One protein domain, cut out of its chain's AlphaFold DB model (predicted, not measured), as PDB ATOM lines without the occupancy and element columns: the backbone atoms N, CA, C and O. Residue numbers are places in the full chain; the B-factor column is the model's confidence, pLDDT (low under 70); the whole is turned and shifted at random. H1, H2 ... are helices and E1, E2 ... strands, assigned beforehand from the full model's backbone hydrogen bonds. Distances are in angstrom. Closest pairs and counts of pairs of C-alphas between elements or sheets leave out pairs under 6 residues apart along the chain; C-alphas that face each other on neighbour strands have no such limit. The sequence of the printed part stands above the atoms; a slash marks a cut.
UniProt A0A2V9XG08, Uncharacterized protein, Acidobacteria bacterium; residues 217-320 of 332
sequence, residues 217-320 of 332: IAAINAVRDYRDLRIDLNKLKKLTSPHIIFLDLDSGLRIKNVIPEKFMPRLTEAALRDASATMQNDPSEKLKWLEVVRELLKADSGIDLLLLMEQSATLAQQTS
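AT A GLANCE: This is residues 217 to 320 of the 332 residues of an uncharacterized protein of Acidobacteria bacterium (UniProt A0A2V9XG08). Two groups of parts meet at H4, which lies in the middle: on one side a helical hairpin, H1 and H2, beside a strand hairpin, E1 and E2, and on the other a loose up-and-down bundle of three helices, H3, H4 and H5. E2 packs on H4, while E1 has H2 near it. The printed part has 104 residues, with five named helices and two named strands in the order H1 H2 E1 E2 H3 H4 H5; the two-stranded sheet is antiparallel and the class is mostly helix. The whole is compact, with a radius of gyration of the C-alphas of 13.2 A and spans of 40 by 30 by 23 A.

HOW THE PARTS SIT: Start at H1, residues 217 to 227, which touches H2, residues 233 to 240, as a helical hairpin: a shallow tilt of 18 degrees, opposite ways, with the closest C-alphas, those of Ala 219 and Thr 240, 4.7 A apart. Next look at E1, residues 244 to 249; the closest C-alphas of H2 and E1, those of Lys 237 and Phe 246, are 7.2 A apart. E1 forms a hairpin with E2, residues 252 to 257, antiparallel at 161 degrees; N 247 and O 254, at 2.8 A, and N 254 and O 247, at 2.9 A, are within hydrogen-bond range. H3, residues 269 to 278, is close to but not clearly touching H4, residues 283 to 296: the C-alphas of Ser 276 and Lys 286, the closest, are 7.2 A apart. E2 comes nearest to H4 at the C-alphas of Ile 255 and Glu 295, 6.0 A apart. H4 touches H5, residues 303 to 319, as a helical hairpin, opposite ways at a shallow tilt of 30 degrees; the closest C-alphas are those of Pro 283 and Thr 314, 5.5 A apart. H1 and H5 are apart. In H1, H2, H3 and H5 every O i to N i+4 pair is within hydrogen-bond range; in H4, 9 of 10 are.

IN THESE COORDINATES: Find C-alpha 217 at (-1.017, -27.400, 9.624); from there H1 runs 15.4 A. H2 is 10.3 A long, E1 15.7 A, E2 16.5 A and H3 14.1 A. Find C-alpha 283 at (-22.973, -24.784, -11.904), where H4 begins its 19.6 A. H5 runs 24.2 A to C-alpha 319 at (-29.305, -17.866, -15.916).

THE WHOLE: The two C-alphas farthest apart are those of Ile 217 and Ser 320, at 41.5 A. The printed part has no cut. The link from E2 to H3, 11 residues, is long. Mean pLDDT of the printed part is 88.4; residues 302, 319 and 320 are under 70.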
ATOM      1  N   ILE A 217      -1.311 -26.353  10.623       90.81
ATOM      2  CA  ILE A 217      -1.017 -27.400   9.624       90.81
ATOM      3  C   ILE A 217      -2.297 -28.123   9.196       90.81
ATOM      4  O   ILE A 217      -2.532 -28.334   8.006       90.81
ATOM      5  N   ALA A 218      -3.154 -28.463  10.164       90.88
ATOM      6  CA  ALA A 218      -4.427 -29.130   9.903       90.88
ATOM      7  C   ALA A 218      -5.360 -28.275   9.027       90.88
ATOM      8  O   ALA A 218      -6.005 -28.803   8.121       90.88
ATOM      9  N   ALA A 219      -5.386 -26.957   9.247       93.81
ATOM     10  CA  ALA A 219      -6.189 -26.042   8.448       93.81
ATOM     11  C   ALA A 219      -5.588 -25.819   7.051       93.81
ATOM     12  O   ALA A 219      -6.319 -25.916   6.074       93.81
ATOM     13  N   ILE A 220      -4.271 -25.611   6.925       94.62
ATOM     14  CA  ILE A 220      -3.595 -25.460   5.621       94.62
ATOM     15  C   ILE A 220      -3.812 -26.701   4.740       94.62
ATOM     16  O   ILE A 220      -4.090 -26.572   3.545       94.62
ATOM     17  N   ASN A 221      -3.743 -27.900   5.326       93.25
ATOM     18  CA  ASN A 221      -4.021 -29.143   4.610       93.25
ATOM     19  C   ASN A 221      -5.507 -29.277   4.242       93.25
ATOM     20  O   ASN A 221      -5.800 -29.591   3.095       93.25
ATOM     21  N   ALA A 222      -6.446 -28.946   5.139       95.62
ATOM     22  CA  ALA A 222      -7.876 -28.943   4.810       95.62
ATOM     23  C   ALA A 222      -8.221 -27.954   3.678       95.62
ATOM     24  O   ALA A 222      -9.004 -28.280   2.790       95.62
ATOM     25  N   VAL A 223      -7.602 -26.770   3.661       95.44
ATOM     26  CA  VAL A 223      -7.748 -25.789   2.572       95.44
ATOM     27  C   VAL A 223      -7.209 -26.344   1.248       95.44
ATOM     28  O   VAL A 223      -7.839 -26.165   0.207       95.44
ATOM     29  N   ARG A 224      -6.073 -27.056   1.277       94.25
ATOM     30  CA  ARG A 224      -5.499 -27.723   0.097       94.25
ATOM     31  C   ARG A 224      -6.425 -28.823  -0.419       94.25
ATOM     32  O   ARG A 224      -6.731 -28.846  -1.602       94.25
ATOM     33  N   ASP A 225      -6.919 -29.678   0.470       95.06
ATOM     34  CA  ASP A 225      -7.840 -30.756   0.114       95.06
ATOM     35  C   ASP A 225      -9.197 -30.229  -0.398       95.06
ATOM     36  O   ASP A 225      -9.817 -30.888  -1.224       95.06
ATOM     37  N   TYR A 226      -9.654 -29.042   0.026       95.88
ATOM     38  CA  TYR A 226     -10.859 -28.401  -0.527       95.88
ATOM     39  C   TYR A 226     -10.624 -27.808  -1.924       95.88
ATOM     40  O   TYR A 226     -11.447 -27.981  -2.823       95.88
ATOM     41  N   ARG A 227      -9.476 -27.149  -2.138       94.12
ATOM     42  CA  ARG A 227      -9.040 -26.718  -3.477       94.12
ATOM     43  C   ARG A 227      -8.950 -27.918  -4.430       94.12
ATOM     44  O   ARG A 227      -9.368 -27.817  -5.572       94.12
ATOM     45  N   ASP A 228      -8.465 -29.054  -3.939       93.31
ATOM     46  CA  ASP A 228      -8.267 -30.279  -4.722       93.31
ATOM     47  C   ASP A 228      -9.521 -31.191  -4.752       93.31
ATOM     48  O   ASP A 228      -9.412 -32.368  -5.085       93.31
ATOM     49  N   LEU A 229     -10.701 -30.668  -4.374       93.19
ATOM     50  CA  LEU A 229     -12.015 -31.345  -4.347       93.19
ATOM     51  C   LEU A 229     -12.096 -32.671  -3.556       93.19
ATOM     52  O   LEU A 229     -12.995 -33.487  -3.755       93.19
ATOM     53  N   ARG A 230     -11.194 -32.885  -2.596       94.88
ATOM     54  CA  ARG A 230     -11.154 -34.071  -1.715       94.88
ATOM     55  C   ARG A 230     -12.039 -33.941  -0.475       94.88
ATOM     56  O   ARG A 230     -12.289 -34.938   0.212       94.88
ATOM     57  N   ILE A 231     -12.464 -32.723  -0.134       95.75
ATOM     58  CA  ILE A 231     -13.400 -32.444   0.961       95.75
ATOM     59  C   ILE A 231     -14.443 -31.409   0.542       95.75
ATOM     60  O   ILE A 231     -14.148 -30.503  -0.230       95.75
ATOM     61  N   ASP A 232     -15.640 -31.519   1.108       93.75
ATOM     62  CA  ASP A 232     -16.718 -30.546   0.950       93.75
ATOM     63  C   ASP A 232     -16.534 -29.297   1.841       93.75
ATOM     64  O   ASP A 232     -15.704 -29.255   2.758       93.75
ATOM     65  N   LEU A 233     -17.361 -28.273   1.603       93.50
ATOM     66  CA  LEU A 233     -17.320 -27.003   2.336       93.50
ATOM     67  C   LEU A 233     -17.667 -27.147   3.830       93.50
ATOM     68  O   LEU A 233     -17.126 -26.407   4.649       93.50
ATOM     69  N   ASN A 234     -18.519 -28.095   4.229       94.12
ATOM     70  CA  ASN A 234     -18.849 -28.301   5.646       94.12
ATOM     71  C   ASN A 234     -17.668 -28.936   6.387       94.12
ATOM     72  O   ASN A 234     -17.342 -28.542   7.510       94.12
ATOM     73  N   LYS A 235     -16.979 -29.883   5.741       95.94
ATOM     74  CA  LYS A 235     -15.742 -30.490   6.236       95.94
ATOM     75  C   LYS A 235     -14.599 -29.470   6.290       95.94
ATOM     76  O   LYS A 235     -13.876 -29.461   7.286       95.94
ATOM     77  N   LEU A 236     -14.498 -28.545   5.326       96.25
ATOM     78  CA  LEU A 236     -13.597 -27.386   5.410       96.25
ATOM     79  C   LEU A 236     -13.946 -26.476   6.602       96.25
ATOM     80  O   LEU A 236     -13.094 -26.282   7.474       96.25
ATOM     81  N   LYS A 237     -15.188 -25.961   6.680       94.88
ATOM     82  CA  LYS A 237     -15.674 -25.091   7.777       94.88
ATOM     83  C   LYS A 237     -15.400 -25.742   9.151       94.88
ATOM     84  O   LYS A 237     -14.943 -25.069  10.070       94.88
ATOM     85  N   LYS A 238     -15.575 -27.067   9.278       94.94
ATOM     86  CA  LYS A 238     -15.290 -27.837  10.505       94.94
ATOM     87  C   LYS A 238     -13.796 -27.967  10.835       94.94
ATOM     88  O   LYS A 238     -13.423 -27.764  11.986       94.94
ATOM     89  N   LEU A 239     -12.948 -28.330   9.869       93.69
ATOM     90  CA  LEU A 239     -11.511 -28.564  10.103       93.69
ATOM     91  C   LEU A 239     -10.712 -27.267  10.305       93.69
ATOM     92  O   LEU A 239      -9.659 -27.286  10.936       93.69
ATOM     93  N   THR A 240     -11.211 -26.145   9.786       94.62
ATOM     94  CA  THR A 240     -10.535 -24.839   9.842       94.62
ATOM     95  C   THR A 240     -11.075 -23.896  10.923       94.62
ATOM     96  O   THR A 240     -10.477 -22.848  11.153       94.62
ATOM     97  N   SER A 241     -12.144 -24.277  11.636       89.06
ATOM     98  CA  SER A 241     -12.876 -23.435  12.598       89.06
ATOM     99  C   SER A 241     -12.050 -22.614  13.613       89.06
ATOM    100  O   SER A 241     -12.499 -21.507  13.915       89.06
ATOM    101  N   PRO A 242     -10.899 -23.060  14.171       88.38
ATOM    102  CA  PRO A 242     -10.098 -22.219  15.074       88.38
ATOM    103  C   PRO A 242      -9.231 -21.160  14.364       88.38
ATOM    104  O   PRO A 242      -8.575 -20.365  15.039       88.38
ATOM    105  N   HIS A 243      -9.180 -21.146  13.026       91.69
ATOM    106  CA  HIS A 243      -8.266 -20.301  12.240       91.69
ATOM    107  C   HIS A 243      -8.930 -19.562  11.066       91.69
ATOM    108  O   HIS A 243      -8.445 -18.504  10.659       91.69
ATOM    109  N   ILE A 244     -10.023 -20.101  10.520       94.00
ATOM    110  CA  ILE A 244     -10.781 -19.510   9.416       94.00
ATOM    111  C   ILE A 244     -12.262 -19.463   9.804       94.00
ATOM    112  O   ILE A 244     -12.858 -20.476  10.167       94.00
ATOM    113  N   ILE A 245     -12.854 -18.273   9.713       93.69
ATOM    114  CA  ILE A 245     -14.276 -18.019   9.955       93.69
ATOM    115  C   ILE A 245     -14.910 -17.599   8.630       93.69
ATOM    116  O   ILE A 245     -14.488 -16.621   8.011       93.69
ATOM    117  N   PHE A 246     -15.946 -18.326   8.229       93.19
ATOM    118  CA  PHE A 246     -16.745 -18.052   7.042       93.19
ATOM    119  C   PHE A 246     -18.000 -17.300   7.478       93.19
ATOM    120  O   PHE A 246     -18.702 -17.753   8.383       93.19
ATOM    121  N   LEU A 247     -18.254 -16.147   6.868       90.50
ATOM    122  CA  LEU A 247     -19.410 -15.303   7.134       90.50
ATOM    123  C   LEU A 247     -20.197 -15.177   5.836       90.50
ATOM    124  O   LEU A 247     -19.777 -14.484   4.913       90.50
ATOM    125  N   ASP A 248     -21.319 -15.879   5.769       86.06
ATOM    126  CA  ASP A 248     -22.246 -15.799   4.649       86.06
ATOM    127  C   ASP A 248     -23.086 -14.505   4.856       86.06
ATOM    128  O   ASP A 248     -23.780 -14.386   5.868       86.06
ATOM    129  N   LEU A 249     -22.939 -13.490   3.985       83.06
ATOM    130  CA  LEU A 249     -23.573 -12.158   4.105       83.06
ATOM    131  C   LEU A 249     -24.487 -11.859   2.903       83.06
ATOM    132  O   LEU A 249     -24.301 -12.420   1.826       83.06
ATOM    133  N   ASP A 250     -25.393 -10.884   3.042       78.88
ATOM    134  CA  ASP A 250     -26.265 -10.412   1.945       78.88
ATOM    135  C   ASP A 250     -25.476  -9.872   0.732       78.88
ATOM    136  O   ASP A 250     -25.970  -9.856  -0.392       78.88
ATOM    137  N   SER A 251     -24.231  -9.436   0.956       77.31
ATOM    138  CA  SER A 251     -23.290  -8.978  -0.074       77.31
ATOM    139  C   SER A 251     -22.385 -10.089  -0.632       77.31
ATOM    140  O   SER A 251     -21.380  -9.775  -1.269       77.31
ATOM    141  N   GLY A 252     -22.680 -11.360  -0.344       80.75
ATOM    142  CA  GLY A 252     -21.856 -12.521  -0.689       80.75
ATOM    143  C   GLY A 252     -21.022 -13.066   0.478       80.75
ATOM    144  O   GLY A 252     -21.050 -12.556   1.602       80.75
ATOM    145  N   LEU A 253     -20.272 -14.136   0.215       86.62
ATOM    146  CA  LEU A 253     -19.368 -14.748   1.189       86.62
ATOM    147  C   LEU A 253     -18.236 -13.786   1.584       86.62
ATOM    148  O   LEU A 253     -17.610 -13.167   0.731       86.62
ATOM    149  N   ARG A 254     -17.920 -13.731   2.881       89.38
ATOM    150  CA  ARG A 254     -16.722 -13.076   3.413       89.38
ATOM    151  C   ARG A 254     -15.943 -14.026   4.309       89.38
ATOM    152  O   ARG A 254     -16.492 -14.594   5.255       89.38
ATOM    153  N   ILE A 255     -14.636 -14.124   4.090       92.81
ATOM    154  CA  ILE A 255     -13.755 -14.970   4.903       92.81
ATOM    155  C   ILE A 255     -12.885 -14.116   5.840       92.81
ATOM    156  O   ILE A 255     -12.380 -13.054   5.479       92.81
ATOM    157  N   LYS A 256     -12.710 -14.574   7.085       92.06
ATOM    158  CA  LYS A 256     -11.692 -14.076   8.023       92.06
ATOM    159  C   LYS A 256     -10.699 -15.198   8.293       92.06
ATOM    160  O   LYS A 256     -11.088 -16.234   8.818       92.06
ATOM    161  N   ASN A 257      -9.433 -14.981   7.963       92.56
ATOM    162  CA  ASN A 257      -8.361 -15.968   8.080       92.56
ATOM    163  C   ASN A 257      -7.211 -15.392   8.927       92.56
ATOM    164  O   ASN A 257      -6.817 -14.248   8.707       92.56
ATOM    165  N   VAL A 258      -6.684 -16.162   9.888       91.81
ATOM    166  CA  VAL A 258      -5.507 -15.773  10.703       91.81
ATOM    167  C   VAL A 258      -4.215 -16.494  10.296       91.81
ATOM    168  O   VAL A 258      -3.147 -16.203  10.836       91.81
ATOM    169  N   ILE A 259      -4.292 -17.432   9.348       90.94
ATOM    170  CA  ILE A 259      -3.136 -18.157   8.814       90.94
ATOM    171  C   ILE A 259      -2.306 -17.183   7.955       90.94
ATOM    172  O   ILE A 259      -2.873 -16.522   7.083       90.94
ATOM    173  N   PRO A 260      -0.974 -17.081   8.146       88.69
ATOM    174  CA  PRO A 260      -0.145 -16.193   7.342       88.69
ATOM    175  C   PRO A 260      -0.217 -16.553   5.855       88.69
ATOM    176  O   PRO A 260       0.093 -17.676   5.463       88.69
ATOM    177  N   GLU A 261      -0.574 -15.569   5.029       88.00
ATOM    178  CA  GLU A 261      -0.889 -15.719   3.601       88.00
ATOM    179  C   GLU A 261       0.160 -16.512   2.797       88.00
ATOM    180  O   GLU A 261      -0.189 -17.321   1.943       88.00
ATOM    181  N   LYS A 262       1.448 -16.357   3.123       87.75
ATOM    182  CA  LYS A 262       2.566 -17.086   2.494       87.75
ATOM    183  C   LYS A 262       2.533 -18.614   2.664       87.75
ATOM    184  O   LYS A 262       3.262 -19.302   1.957       87.75
ATOM    185  N   PHE A 263       1.723 -19.133   3.589       88.81
ATOM    186  CA  PHE A 263       1.501 -20.567   3.811       88.81
ATOM    187  C   PHE A 263       0.139 -21.056   3.311       88.81
ATOM    188  O   PHE A 263      -0.128 -22.258   3.365       88.81
ATOM    189  N   MET A 264      -0.723 -20.159   2.825       91.50
ATOM    190  CA  MET A 264      -1.981 -20.565   2.210       91.50
ATOM    191  C   MET A 264      -1.705 -21.299   0.890       91.50
ATOM    192  O   MET A 264      -0.840 -20.869   0.119       91.50
ATOM    193  N   PRO A 265      -2.425 -22.397   0.592       91.38
ATOM    194  CA  PRO A 265      -2.375 -23.019  -0.725       91.38
ATOM    195  C   PRO A 265      -2.765 -21.997  -1.799       91.38
ATOM    196  O   PRO A 265      -3.721 -21.248  -1.616       91.38
ATOM    197  N   ARG A 266      -2.047 -21.968  -2.922       90.94
ATOM    198  CA  ARG A 266      -2.428 -21.131  -4.068       90.94
ATOM    199  C   ARG A 266      -3.429 -21.842  -4.965       90.94
ATOM    200  O   ARG A 266      -3.384 -23.072  -5.075       90.94
ATOM    201  N   LEU A 267      -4.285 -21.077  -5.638       91.50
ATOM    202  CA  LEU A 267      -5.007 -21.583  -6.804       91.50
ATOM    203  C   LEU A 267      -4.050 -21.618  -8.004       91.50
ATOM    204  O   LEU A 267      -3.513 -20.584  -8.396       91.50
ATOM    205  N   THR A 268      -3.868 -22.806  -8.581       89.12
ATOM    206  CA  THR A 268      -3.079 -23.043  -9.798       89.12
ATOM    207  C   THR A 268      -4.001 -23.315 -10.989       89.12
ATOM    208  O   THR A 268      -5.149 -23.720 -10.805       89.12
ATOM    209  N   GLU A 269      -3.507 -23.131 -12.220       88.56
ATOM    210  CA  GLU A 269      -4.311 -23.339 -13.439       88.56
ATOM    211  C   GLU A 269      -4.811 -24.788 -13.537       88.56
ATOM    212  O   GLU A 269      -5.965 -25.021 -13.886       88.56
ATOM    213  N   ALA A 270      -3.968 -25.754 -13.152       88.38
ATOM    214  CA  ALA A 270      -4.339 -27.163 -13.078       88.38
ATOM    215  C   ALA A 270      -5.510 -27.395 -12.106       88.38
ATOM    216  O   ALA A 270      -6.519 -27.957 -12.508       88.38
ATOM    217  N   ALA A 271      -5.434 -26.876 -10.873       88.62
ATOM    218  CA  ALA A 271      -6.514 -27.036  -9.897       88.62
ATOM    219  C   ALA A 271      -7.823 -26.360 -10.351       88.62
ATOM    220  O   ALA A 271      -8.899 -26.911 -10.134       88.62
ATOM    221  N   LEU A 272      -7.745 -25.204 -11.025       90.19
ATOM    222  CA  LEU A 272      -8.914 -24.554 -11.628       90.19
ATOM    223  C   LEU A 272      -9.514 -25.408 -12.758       90.19
ATOM    224  O   LEU A 272     -10.720 -25.632 -12.772       90.19
ATOM    225  N   ARG A 273      -8.685 -25.929 -13.674       89.50
ATOM    226  CA  ARG A 273      -9.122 -26.813 -14.770       89.50
ATOM    227  C   ARG A 273      -9.771 -28.095 -14.246       89.50
ATOM    228  O   ARG A 273     -10.845 -28.462 -14.717       89.50
ATOM    229  N   ASP A 274      -9.129 -28.763 -13.293       90.44
ATOM    230  CA  ASP A 274      -9.578 -30.045 -12.746       90.44
ATOM    231  C   ASP A 274     -10.909 -29.885 -11.994       90.44
ATOM    232  O   ASP A 274     -11.827 -30.693 -12.171       90.44
ATOM    233  N   ALA A 275     -11.066 -28.795 -11.231       88.62
ATOM    234  CA  ALA A 275     -12.332 -28.443 -10.597       88.62
ATOM    235  C   ALA A 275     -13.424 -28.100 -11.624       88.62
ATOM    236  O   ALA A 275     -14.533 -28.630 -11.542       88.62
ATOM    237  N   SER A 276     -13.109 -27.292 -12.641       87.88
ATOM    238  CA  SER A 276     -14.048 -26.934 -13.709       87.88
ATOM    239  C   SER A 276     -14.532 -28.118 -14.542       87.88
ATOM    240  O   SER A 276     -15.678 -28.088 -14.995       87.88
ATOM    241  N   ALA A 277     -13.693 -29.141 -14.731       89.88
ATOM    242  CA  ALA A 277     -14.064 -30.390 -15.390       89.88
ATOM    243  C   ALA A 277     -14.907 -31.292 -14.473       89.88
ATOM    244  O   ALA A 277     -15.926 -31.831 -14.899       89.88
ATOM    245  N   THR A 278     -14.527 -31.413 -13.198       91.44
ATOM    246  CA  THR A 278     -15.240 -32.241 -12.210       91.44
ATOM    247  C   THR A 278     -16.648 -31.704 -11.935       91.44
ATOM    248  O   THR A 278     -17.605 -32.470 -11.870       91.44
ATOM    249  N   MET A 279     -16.793 -30.380 -11.838       90.25
ATOM    250  CA  MET A 279     -18.060 -29.694 -11.559       90.25
ATOM    251  C   MET A 279     -18.778 -29.196 -12.825       90.25
ATOM    252  O   MET A 279     -19.649 -28.333 -12.738       90.25
ATOM    253  N   GLN A 280     -18.450 -29.722 -14.015       86.50
ATOM    254  CA  GLN A 280     -19.047 -29.278 -15.286       86.50
ATOM    255  C   GLN A 280     -20.588 -29.351 -15.293       86.50
ATOM    256  O   GLN A 280     -21.234 -28.536 -15.946       86.50
ATOM    257  N   ASN A 281     -21.166 -30.310 -14.562       86.50
ATOM    258  CA  ASN A 281     -22.607 -30.573 -14.530       86.50
ATOM    259  C   ASN A 281     -23.333 -30.005 -13.292       86.50
ATOM    260  O   ASN A 281     -24.548 -30.153 -13.207       86.50
ATOM    261  N   ASP A 282     -22.631 -29.345 -12.358       88.38
ATOM    262  CA  ASP A 282     -23.265 -28.578 -11.270       88.38
ATOM    263  C   ASP A 282     -22.705 -27.141 -11.208       88.38
ATOM    264  O   ASP A 282     -21.772 -26.848 -10.450       88.38
ATOM    265  N   PRO A 283     -23.305 -26.206 -11.972       86.81
ATOM    266  CA  PRO A 283     -22.973 -24.784 -11.904       86.81
ATOM    267  C   PRO A 283     -23.126 -24.170 -10.500       86.81
ATOM    268  O   PRO A 283     -22.469 -23.182 -10.179       86.81
ATOM    269  N   SER A 284     -23.980 -24.744  -9.648       88.00
ATOM    270  CA  SER A 284     -24.324 -24.203  -8.329       88.00
ATOM    271  C   SER A 284     -23.322 -24.597  -7.249       88.00
ATOM    272  O   SER A 284     -23.070 -23.812  -6.334       88.00
ATOM    273  N   GLU A 285     -22.750 -25.799  -7.328       88.50
ATOM    274  CA  GLU A 285     -21.598 -26.185  -6.510       88.50
ATOM    275  C   GLU A 285     -20.325 -25.490  -7.011       88.50
ATOM    276  O   GLU A 285     -19.589 -24.905  -6.212       88.50
ATOM    277  N   LYS A 286     -20.132 -25.439  -8.337       91.50
ATOM    278  CA  LYS A 286     -18.997 -24.767  -8.983       91.50
ATOM    279  C   LYS A 286     -18.880 -23.290  -8.605       91.50
ATOM    280  O   LYS A 286     -17.788 -22.844  -8.257       91.50
ATOM    281  N   LEU A 287     -19.980 -22.530  -8.604       89.25
ATOM    282  CA  LEU A 287     -19.954 -21.124  -8.179       89.25
ATOM    283  C   LEU A 287     -19.575 -20.961  -6.705       89.25
ATOM    284  O   LEU A 287     -18.705 -20.148  -6.402       89.25
ATOM    285  N   LYS A 288     -20.132 -21.781  -5.805       89.88
ATOM    286  CA  LYS A 288     -19.769 -21.763  -4.376       89.88
ATOM    287  C   LYS A 288     -18.293 -22.091  -4.165       89.88
ATOM    288  O   LYS A 288     -17.642 -21.454  -3.342       89.88
ATOM    289  N   TRP A 289     -17.750 -23.054  -4.911       93.56
ATOM    290  CA  TRP A 289     -16.323 -23.371  -4.866       93.56
ATOM    291  C   TRP A 289     -15.468 -22.203  -5.370       93.56
ATOM    292  O   TRP A 289     -14.529 -21.808  -4.682       93.56
ATOM    293  N   LEU A 290     -15.829 -21.586  -6.503       91.75
ATOM    294  CA  LEU A 290     -15.127 -20.416  -7.046       91.75
ATOM    295  C   LEU A 290     -15.170 -19.213  -6.085       91.75
ATOM    296  O   LEU A 290     -14.157 -18.541  -5.918       91.75
ATOM    297  N   GLU A 291     -16.308 -18.942  -5.438       90.06
ATOM    298  CA  GLU A 291     -16.446 -17.902  -4.404       90.06
ATOM    299  C   GLU A 291     -15.559 -18.177  -3.186       90.06
ATOM    300  O   GLU A 291     -14.768 -17.317  -2.793       90.06
ATOM    301  N   VAL A 292     -15.637 -19.386  -2.615       92.00
ATOM    302  CA  VAL A 292     -14.814 -19.779  -1.459       92.00
ATOM    303  C   VAL A 292     -13.332 -19.696  -1.799       92.00
ATOM    304  O   VAL A 292     -12.562 -19.139  -1.023       92.00
ATOM    305  N   VAL A 293     -12.913 -20.219  -2.953       91.88
ATOM    306  CA  VAL A 293     -11.509 -20.209  -3.380       91.88
ATOM    307  C   VAL A 293     -10.998 -18.790  -3.627       91.88
ATOM    308  O   VAL A 293      -9.877 -18.492  -3.224       91.88
ATOM    309  N   ARG A 294     -11.813 -17.907  -4.217       88.56
ATOM    310  CA  ARG A 294     -11.468 -16.498  -4.466       88.56
ATOM    311  C   ARG A 294     -11.278 -15.687  -3.181       88.56
ATOM    312  O   ARG A 294     -10.375 -14.860  -3.123       88.56
ATOM    313  N   GLU A 295     -12.106 -15.917  -2.164       89.56
ATOM    314  CA  GLU A 295     -11.997 -15.236  -0.862       89.56
ATOM    315  C   GLU A 295     -10.933 -15.864   0.065       89.56
ATOM    316  O   GLU A 295     -10.487 -15.229   1.022       89.56
ATOM    317  N   LEU A 296     -10.532 -17.120  -0.180       90.06
ATOM    318  CA  LEU A 296      -9.650 -17.887   0.711       90.06
ATOM    319  C   LEU A 296      -8.201 -17.995   0.222       90.06
ATOM    320  O   LEU A 296      -7.290 -18.043   1.053       90.06
ATOM    321  N   LEU A 297      -7.978 -18.096  -1.092       89.19
ATOM    322  CA  LEU A 297      -6.664 -18.337  -1.695       89.19
ATOM    323  C   LEU A 297      -6.213 -17.129  -2.513       89.19
ATOM    324  O   LEU A 297      -7.010 -16.490  -3.192       89.19
ATOM    325  N   LYS A 298      -4.898 -16.897  -2.567       83.50
ATOM    326  CA  LYS A 298      -4.320 -16.154  -3.693       83.50
ATOM    327  C   LYS A 298      -4.182 -17.075  -4.897       83.50
ATOM    328  O   LYS A 298      -3.682 -18.197  -4.770       83.50
ATOM    329  N   ALA A 299      -4.590 -16.587  -6.060       79.38
ATOM    330  CA  ALA A 299      -4.248 -17.209  -7.325       79.38
ATOM    331  C   ALA A 299      -2.786 -16.895  -7.697       79.38
ATOM    332  O   ALA A 299      -2.197 -15.928  -7.203       79.38
ATOM    333  N   ASP A 300      -2.176 -17.720  -8.549       78.75
ATOM    334  CA  ASP A 300      -0.928 -17.334  -9.216       78.75
ATOM    335  C   ASP A 300      -1.189 -16.312 -10.340       78.75
ATOM    336  O   ASP A 300      -2.296 -16.191 -10.866       78.75
ATOM    337  N   SER A 301      -0.152 -15.549 -10.698       72.12
ATOM    338  CA  SER A 301      -0.233 -14.402 -11.613       72.12
ATOM    339  C   SER A 301      -0.975 -14.717 -12.919       72.12
ATOM    340  O   SER A 301      -0.487 -15.489 -13.741       72.12
ATOM    341  N   GLY A 302      -2.114 -14.052 -13.136       69.19
ATOM    342  CA  GLY A 302      -2.955 -14.191 -14.332       69.19
ATOM    343  C   GLY A 302      -4.148 -15.139 -14.169       69.19
ATOM    344  O   GLY A 302      -5.103 -15.043 -14.939       69.19
ATOM    345  N   ILE A 303      -4.160 -15.992 -13.140       83.75
ATOM    346  CA  ILE A 303      -5.277 -16.911 -12.873       83.75
ATOM    347  C   ILE A 303      -6.504 -16.160 -12.338       83.75
ATOM    348  O   ILE A 303      -7.623 -16.598 -12.587       83.75
ATOM    349  N   ASP A 304      -6.335 -14.996 -11.700       79.56
ATOM    350  CA  ASP A 304      -7.456 -14.141 -11.274       79.56
ATOM    351  C   ASP A 304      -8.410 -13.813 -12.439       79.56
ATOM    352  O   ASP A 304      -9.629 -13.817 -12.272       79.56
ATOM    353  N   LEU A 305      -7.866 -13.593 -13.646       82.00
ATOM    354  CA  LEU A 305      -8.658 -13.360 -14.856       82.00
ATOM    355  C   LEU A 305      -9.434 -14.620 -15.267       82.00
ATOM    356  O   LEU A 305     -10.623 -14.534 -15.564       82.00
ATOM    357  N   LEU A 306      -8.779 -15.786 -15.251       82.00
ATOM    358  CA  LEU A 306      -9.407 -17.068 -15.584       82.00
ATOM    359  C   LEU A 306     -10.534 -17.408 -14.602       82.00
ATOM    360  O   LEU A 306     -11.606 -17.819 -15.028       82.00
ATOM    361  N   LEU A 307     -10.332 -17.174 -13.302       84.31
ATOM    362  CA  LEU A 307     -11.360 -17.387 -12.284       84.31
ATOM    363  C   LEU A 307     -12.550 -16.430 -12.461       84.31
ATOM    364  O   LEU A 307     -13.694 -16.859 -12.324       84.31
ATOM    365  N   LEU A 308     -12.317 -15.162 -12.818       84.69
ATOM    366  CA  LEU A 308     -13.392 -14.211 -13.136       84.69
ATOM    367  C   LEU A 308     -14.170 -14.610 -14.401       84.69
ATOM    368  O   LEU A 308     -15.401 -14.511 -14.424       84.69
ATOM    369  N   MET A 309     -13.477 -15.086 -15.439       86.50
ATOM    370  CA  MET A 309     -14.106 -15.622 -16.650       86.50
ATOM    371  C   MET A 309     -14.952 -16.860 -16.332       86.50
ATOM    372  O   MET A 309     -16.093 -16.948 -16.782       86.50
ATOM    373  N   GLU A 310     -14.441 -17.770 -15.503       85.81
ATOM    374  CA  GLU A 310     -15.128 -19.008 -15.138       85.81
ATOM    375  C   GLU A 310     -16.346 -18.760 -14.234       85.81
ATOM    376  O   GLU A 310     -17.400 -19.363 -14.446       85.81
ATOM    377  N   GLN A 311     -16.256 -17.816 -13.285       85.94
ATOM    378  CA  GLN A 311     -17.416 -17.331 -12.524       85.94
ATOM    379  C   GLN A 311     -18.484 -16.756 -13.466       85.94
ATOM    380  O   GLN A 311     -19.655 -17.116 -13.363       85.94
ATOM    381  N   SER A 312     -18.084 -15.924 -14.433       86.06
ATOM    382  CA  SER A 312     -19.005 -15.305 -15.398       86.06
ATOM    383  C   SER A 312     -19.688 -16.336 -16.308       86.06
ATOM    384  O   SER A 312     -20.897 -16.268 -16.524       86.06
ATOM    385  N   ALA A 313     -18.938 -17.323 -16.806       85.38
ATOM    386  CA  ALA A 313     -19.467 -18.402 -17.639       85.38
ATOM    387  C   ALA A 313     -20.419 -19.327 -16.859       85.38
ATOM    388  O   ALA A 313     -21.462 -19.723 -17.377       85.38
ATOM    389  N   THR A 314     -20.096 -19.632 -15.601       86.12
ATOM    390  CA  THR A 314     -20.924 -20.506 -14.755       86.12
ATOM    391  C   THR A 314     -22.210 -19.798 -14.294       86.12
ATOM    392  O   THR A 314     -23.273 -20.417 -14.260       86.12
ATOM    393  N   LEU A 315     -22.165 -18.481 -14.044       86.25
ATOM    394  CA  LEU A 315     -23.366 -17.655 -13.840       86.25
ATOM    395  C   LEU A 315     -24.272 -17.656 -15.080       86.25
ATOM    396  O   LEU A 315     -25.477 -17.851 -14.948       86.25
ATOM    397  N   ALA A 316     -23.705 -17.495 -16.281       83.69
ATOM    398  CA  ALA A 316     -24.471 -17.542 -17.531       83.69
ATOM    399  C   ALA A 316     -25.169 -18.900 -17.750       83.69
ATOM    400  O   ALA A 316     -26.278 -18.950 -18.277       83.69
ATOM    401  N   GLN A 317     -24.553 -20.002 -17.308       80.00
ATOM    402  CA  GLN A 317     -25.171 -21.332 -17.337       80.00
ATOM    403  C   GLN A 317     -26.358 -21.454 -16.368       80.00
ATOM    404  O   GLN A 317     -27.360 -22.059 -16.737       80.00
ATOM    405  N   GLN A 318     -26.292 -20.857 -15.171       74.69
ATOM    406  CA  GLN A 318     -27.441 -20.813 -14.252       74.69
ATOM    407  C   GLN A 318     -28.588 -19.931 -14.763       74.69
ATOM    408  O   GLN A 318     -29.751 -20.249 -14.526       74.69
ATOM    409  N   THR A 319     -28.286 -18.816 -15.435       69.69
ATOM    410  CA  THR A 319     -29.305 -17.866 -15.916       69.69
ATOM    411  C   THR A 319     -29.901 -18.223 -17.278       69.69
ATOM    412  O   THR A 319     -30.832 -17.552 -17.716       69.69
ATOM    413  N   SER A 320     -29.406 -19.272 -17.945       52.91
ATOM    414  CA  SER A 320     -29.910 -19.747 -19.238       52.91
ATOM    415  C   SER A 320     -31.256 -20.479 -19.088       52.91
ATOM    416  O   SER A 320     -31.271 -21.605 -18.585       52.91
TER     417      SER A 320